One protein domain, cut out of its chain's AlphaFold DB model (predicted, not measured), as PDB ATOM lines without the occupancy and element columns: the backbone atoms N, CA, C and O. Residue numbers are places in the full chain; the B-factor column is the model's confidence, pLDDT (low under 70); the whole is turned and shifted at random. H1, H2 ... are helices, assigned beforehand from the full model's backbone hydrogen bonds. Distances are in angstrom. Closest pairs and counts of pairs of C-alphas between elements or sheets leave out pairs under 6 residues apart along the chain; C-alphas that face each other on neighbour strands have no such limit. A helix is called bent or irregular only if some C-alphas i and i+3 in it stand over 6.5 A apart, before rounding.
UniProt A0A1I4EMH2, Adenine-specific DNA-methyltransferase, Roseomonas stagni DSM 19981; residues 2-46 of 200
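What this domain is: This is residues 2 to 46 of the 200 residues of the protein "Adenine-specific DNA-methyltransferase" of Roseomonas stagni DSM 19981 (UniProt A0A1I4EMH2). One helix, H1, makes the middle of an elongated shape; after H1 a short link leads into the short helix H2, and residues 33 to 46 then fold back as a long tail with no named element, running the opposite way to H1. The printed part has 45 residues with two named helices, H1 then H2, and no named strand; the class is all helix, with 20 residues in the helices. It is only just loose, close to compact, with a radius of gyration of the C-alphas of 11.7 A, and only just a rod, spanning 37 by 18 by 12 A.

Where its parts are: H1, residues 7 to 21, begins at C-alpha 7 (376.750, 384.726, 220.598) and is 20.1 A long. It is only just irregular: C-alphas 10 and 13 are 6.8 A apart. H2, residues 28 to 32, ends at C-alpha 32 (355.454, 373.041, 214.200).

How they stand to each other: H1 and H2 are close but not clearly touching; their closest C-alphas, of Val 19 and Thr 29, are 6.6 A apart. The O i to N i+4 pair of H2 is within hydrogen-bond range, as are 8 of 11 in H1.

The domain as a whole: The C-alphas farthest apart, of Gly 33 and Ala 46, are 37.2 A apart. The printed part has no cut, and the link from H1 to H2 is short. Mean pLDDT of the printed part is 91.4; no printed residue is under 70.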
ATOM      1  N   VAL A   2     368.190 388.370 224.524       87.69
ATOM      2  CA  VAL A   2     369.342 389.196 224.895       87.69
ATOM      3  C   VAL A   2     370.504 388.233 225.080       87.69
ATOM      4  O   VAL A   2     370.339 387.241 225.781       87.69
ATOM      5  N   GLU A   3     371.632 388.512 224.440       90.69
ATOM      6  CA  GLU A   3     372.854 387.714 224.558       90.69
ATOM      7  C   GLU A   3     374.040 388.627 224.835       90.69
ATOM      8  O   GLU A   3     374.011 389.821 224.517       90.69
ATOM      9  N   LEU A   4     375.091 388.033 225.391       84.44
ATOM     10  CA  LEU A   4     376.363 388.690 225.637       84.44
ATOM     11  C   LEU A   4     377.343 388.388 224.492       84.44
ATOM     12  O   LEU A   4     377.322 387.299 223.915       84.44
ATOM     13  N   GLU A   5     378.217 389.351 224.195       84.81
ATOM     14  CA  GLU A   5     379.334 389.190 223.254       84.81
ATOM     15  C   GLU A   5     378.904 388.655 221.866       84.81
ATOM     16  O   GLU A   5     377.915 389.097 221.271       84.81
ATOM     17  N   GLU A   6     379.675 387.718 221.315       91.25
ATOM     18  CA  GLU A   6     379.591 387.258 219.933       91.25
ATOM     19  C   GLU A   6     378.483 386.228 219.698       91.25
ATOM     20  O   GLU A   6     378.188 385.893 218.548       91.25
ATOM     21  N   HIS A   7     377.823 385.720 220.744       93.00
ATOM     22  CA  HIS A   7     376.750 384.726 220.598       93.00
ATOM     23  C   HIS A   7     375.578 385.259 219.769       93.00
ATOM     24  O   HIS A   7     375.035 384.541 218.920       93.00
ATOM     25  N   CYS A   8     375.262 386.548 219.936       91.81
ATOM     26  CA  CYS A   8     374.305 387.273 219.102       91.81
ATOM     27  C   CYS A   8     374.609 387.093 217.602       91.81
ATOM     28  O   CYS A   8     373.722 386.768 216.812       91.81
ATOM     29  N   HIS A   9     375.871 387.273 217.212       92.19
ATOM     30  CA  HIS A   9     376.312 387.270 215.817       92.19
ATOM     31  C   HIS A   9     376.528 385.868 215.252       92.19
ATOM     32  O   HIS A   9     376.193 385.604 214.098       92.19
ATOM     33  N   THR A  10     377.070 384.969 216.065       94.44
ATOM     34  CA  THR A  10     377.522 383.643 215.629       94.44
ATOM     35  C   THR A  10     376.421 382.588 215.662       94.44
ATOM     36  O   THR A  10     376.390 381.723 214.791       94.44
ATOM     37  N   HIS A  11     375.495 382.663 216.621       92.69
ATOM     38  CA  HIS A  11     374.480 381.627 216.838       92.69
ATOM     39  C   HIS A  11     373.070 382.159 216.603       92.69
ATOM     40  O   HIS A  11     372.297 381.593 215.826       92.69
ATOM     41  N   ILE A  12     372.744 383.278 217.243       93.62
ATOM     42  CA  ILE A  12     371.385 383.808 217.285       93.62
ATOM     43  C   ILE A  12     370.939 384.371 215.938       93.62
ATOM     44  O   ILE A  12     369.924 383.920 215.407       93.62
ATOM     45  N   ILE A  13     371.678 385.323 215.363       94.12
ATOM     46  CA  ILE A  13     371.311 385.935 214.081       94.12
ATOM     47  C   ILE A  13     371.167 384.867 212.981       94.12
ATOM     48  O   ILE A  13     370.133 384.868 212.308       94.12
ATOM     49  N   PRO A  14     372.124 383.934 212.791       94.94
ATOM     50  CA  PRO A  14     371.990 382.886 211.782       94.94
ATOM     51  C   PRO A  14     370.776 381.990 212.014       94.94
ATOM     52  O   PRO A  14     370.083 381.648 211.058       94.94
ATOM     53  N   ARG A  15     370.479 381.636 213.270       94.38
ATOM     54  CA  ARG A  15     369.309 380.816 213.589       94.38
ATOM     55  C   ARG A  15     367.998 381.551 213.320       94.38
ATOM     56  O   ARG A  15     367.116 380.983 212.691       94.38
ATOM     57  N   VAL A  16     367.859 382.802 213.761       94.19
ATOM     58  CA  VAL A  16     366.630 383.586 213.544       94.19
ATOM     59  C   VAL A  16     366.373 383.794 212.051       94.19
ATOM     60  O   VAL A  16     365.228 383.689 211.624       94.19
ATOM     61  N   LYS A  17     367.423 383.997 211.243       95.25
ATOM     62  CA  LYS A  17     367.305 384.009 209.776       95.25
ATOM     63  C   LYS A  17     366.757 382.686 209.241       95.25
ATOM     64  O   LYS A  17     365.733 382.703 208.579       95.25
ATOM     65  N   LYS A  18     367.332 381.544 209.644       94.88
ATOM     66  CA  LYS A  18     366.803 380.218 209.270       94.88
ATOM     67  C   LYS A  18     365.339 380.031 209.666       94.88
ATOM     68  O   LYS A  18     364.577 379.467 208.898       94.88
ATOM     69  N   VAL A  19     364.915 380.508 210.838       94.81
ATOM     70  CA  VAL A  19     363.500 380.442 211.249       94.81
ATOM     71  C   VAL A  19     362.608 381.268 210.316       94.81
ATOM     72  O   VAL A  19     361.542 380.799 209.919       94.81
ATOM     73  N   ILE A  20     363.041 382.476 209.950       95.06
ATOM     74  CA  ILE A  20     362.312 383.355 209.023       95.06
ATOM     75  C   ILE A  20     362.260 382.745 207.620       95.06
ATOM     76  O   ILE A  20     361.218 382.815 206.975       95.06
ATOM     77  N   ASP A  21     363.330 382.091 207.181       95.25
ATOM     78  CA  ASP A  21     363.417 381.465 205.860       95.25
ATOM     79  C   ASP A  21     362.735 380.081 205.810       95.25
ATOM     80  O   ASP A  21     362.584 379.501 204.738       95.25
ATOM     81  N   GLY A  22     362.286 379.541 206.952       93.69
ATOM     82  CA  GLY A  22     361.682 378.205 207.025       93.69
ATOM     83  C   GLY A  22     362.704 377.064 206.907       93.69
ATOM     84  O   GLY A  22     362.387 375.979 206.429       93.69
ATOM     85  N   GLU A  23     363.938 377.297 207.348       94.56
ATOM     86  CA  GLU A  23     365.086 376.395 207.217       94.56
ATOM     87  C   GLU A  23     365.676 375.941 208.571       94.56
ATOM     88  O   GLU A  23     366.745 375.322 208.605       94.56
ATOM     89  N   ASP A  24     365.013 376.212 209.707       92.75
ATOM     90  CA  ASP A  24     365.446 375.766 211.049       92.75
ATOM     91  C   ASP A  24     365.143 374.268 211.258       92.75
ATOM     92  O   ASP A  24     364.305 373.881 212.077       92.75
ATOM     93  N   ARG A  25     365.806 373.412 210.466       84.81
ATOM     94  CA  ARG A  25     365.722 371.941 210.544       84.81
ATOM     95  C   ARG A  25     366.157 371.465 211.935       84.81
ATOM     96  O   ARG A  25     367.207 371.883 212.420       84.81
ATOM     97  N   GLY A  26     365.360 370.614 212.582       84.25
ATOM     98  CA  GLY A  26     365.526 370.232 213.990       84.25
ATOM     99  C   GLY A  26     365.008 371.258 215.009       84.25
ATOM    100  O   GLY A  26     365.140 371.045 216.213       84.25
ATOM    101  N   GLY A  27     364.434 372.375 214.555       89.50
ATOM    102  CA  GLY A  27     363.860 373.423 215.394       89.50
ATOM    103  C   GLY A  27     362.384 373.681 215.100       89.50
ATOM    104  O   GLY A  27     361.616 372.757 214.832       89.50
ATOM    105  N   VAL A  28     361.959 374.947 215.179       90.56
ATOM    106  CA  VAL A  28     360.525 375.309 215.117       90.56
ATOM    107  C   VAL A  28     359.891 374.980 213.763       90.56
ATOM    108  O   VAL A  28     358.726 374.587 213.716       90.56
ATOM    109  N   THR A  29     360.666 375.081 212.679       90.44
ATOM    110  CA  THR A  29     360.250 374.727 211.315       90.44
ATOM    111  C   THR A  29     359.738 373.297 211.250       90.44
ATOM    112  O   THR A  29     358.622 373.066 210.797       90.44
ATOM    113  N   GLU A  30     360.504 372.343 211.768       91.31
ATOM    114  CA  GLU A  30     360.120 370.932 211.760       91.31
ATOM    115  C   GLU A  30     359.080 370.616 212.839       91.31
ATOM    116  O   GLU A  30     358.068 369.983 212.555       91.31
ATOM    117  N   ALA A  31     359.281 371.118 214.062       93.38
ATOM    118  CA  ALA A  31     358.431 370.790 215.205       93.38
ATOM    119  C   ALA A  31     356.986 371.301 215.072       93.38
ATOM    120  O   ALA A  31     356.073 370.719 215.652       93.38
ATOM    121  N   THR A  32     356.776 372.399 214.339       93.69
ATOM    122  CA  THR A  32     355.454 373.041 214.200       93.69
ATOM    123  C   THR A  32     354.971 373.148 212.755       93.69
ATOM    124  O   THR A  32     353.862 373.621 212.518       93.69
ATOM    125  N   GLY A  33     355.781 372.723 211.781       92.19
ATOM    126  CA  GLY A  33     355.490 372.919 210.360       92.19
ATOM    127  C   GLY A  33     355.562 374.387 209.922       92.19
ATOM    128  O   GLY A  33     354.880 374.768 208.970       92.19
ATOM    129  N   TRP A  34     356.346 375.219 210.617       93.69
ATOM    130  CA  TRP A  34     356.489 376.642 210.303       93.69
ATOM    131  C   TRP A  34     357.094 376.844 208.907       93.69
ATOM    132  O   TRP A  34     358.194 376.375 208.632       93.69
ATOM    133  N   GLN A  35     356.381 377.569 208.041       91.81
ATOM    134  CA  GLN A  35     356.720 377.746 206.618       91.81
ATOM    135  C   GLN A  35     357.568 378.997 206.332       91.81
ATOM    136  O   GLN A  35     357.754 379.364 205.174       91.81
ATOM    137  N   GLY A  36     358.059 379.671 207.374       93.00
ATOM    138  CA  GLY A  36     358.777 380.937 207.250       93.00
ATOM    139  C   GLY A  36     357.883 382.172 207.412       93.00
ATOM    140  O   GLY A  36     356.671 382.083 207.613       93.00
ATOM    141  N   GLY A  37     358.512 383.343 207.346       92.31
ATOM    142  CA  GLY A  37     357.899 384.658 207.510       92.31
ATOM    143  C   GLY A  37     358.357 385.411 208.762       92.31
ATOM    144  O   GLY A  37     358.936 384.856 209.696       92.31
ATOM    145  N   GLY A  38     358.071 386.714 208.776       92.06
ATOM    146  CA  GLY A  38     358.415 387.618 209.871       92.06
ATOM    147  C   GLY A  38     359.714 388.391 209.647       92.06
ATOM    148  O   GLY A  38     360.203 388.538 208.531       92.06
ATOM    149  N   GLY A  39     360.242 388.949 210.730       92.81
ATOM    150  CA  GLY A  39     361.440 389.773 210.727       92.81
ATOM    151  C   GLY A  39     361.890 390.043 212.154       92.81
ATOM    152  O   GLY A  39     361.141 389.830 213.108       92.81
ATOM    153  N   PHE A  40     363.115 390.525 212.308       93.56
ATOM    154  CA  PHE A  40     363.633 390.922 213.608       93.56
ATOM    155  C   PHE A  40     364.308 392.280 213.514       93.56
ATOM    156  O   PHE A  40     364.833 392.671 212.473       93.56
ATOM    157  N   ARG A  41     364.300 392.994 214.637       91.62
ATOM    158  CA  ARG A  41     365.170 394.146 214.843       91.62
ATOM    159  C   ARG A  41     366.342 393.693 215.692       91.62
ATOM    160  O   ARG A  41     366.157 392.967 216.668       91.62
ATOM    161  N   PHE A  42     367.533 394.110 215.295       88.94
ATOM    162  CA  PHE A  42     368.758 393.841 216.021       88.94
ATOM    163  C   PHE A  42     369.243 395.139 216.649       88.94
ATOM    164  O   PHE A  42     369.399 396.138 215.953       88.94
ATOM    165  N   PHE A  43     369.471 395.108 217.956       87.12
ATOM    166  CA  PHE A  43     369.986 396.242 218.706       87.12
ATOM    167  C   PHE A  43     371.260 395.812 219.416       87.12
ATOM    168  O   PHE A  43     371.336 394.705 219.950       87.12
ATOM    169  N   LYS A  44     372.245 396.706 219.434       85.69
ATOM    170  CA  LYS A  44     373.459 396.558 220.228       85.69
ATOM    171  C   LYS A  44     373.398 397.562 221.368       85.69
ATOM    172  O   LYS A  44     373.073 398.724 221.137       85.69
ATOM    173  N   LEU A  45     373.723 397.116 222.578       86.00
ATOM    174  CA  LEU A  45     373.838 398.027 223.707       86.00
ATOM    175  C   LEU A  45     375.038 398.954 223.477       86.00
ATOM    176  O   LEU A  45     376.157 398.493 223.236       86.00
ATOM    177  N   ALA A  46     374.778 400.256 223.489       85.38
ATOM    178  CA  ALA A  46     375.811 401.272 223.382       85.38
ATOM    179  C   ALA A  46     376.620 401.353 224.693       85.38
ATOM    180  O   ALA A  46     376.095 401.003 225.753       85.38
TER     181      ALA A  46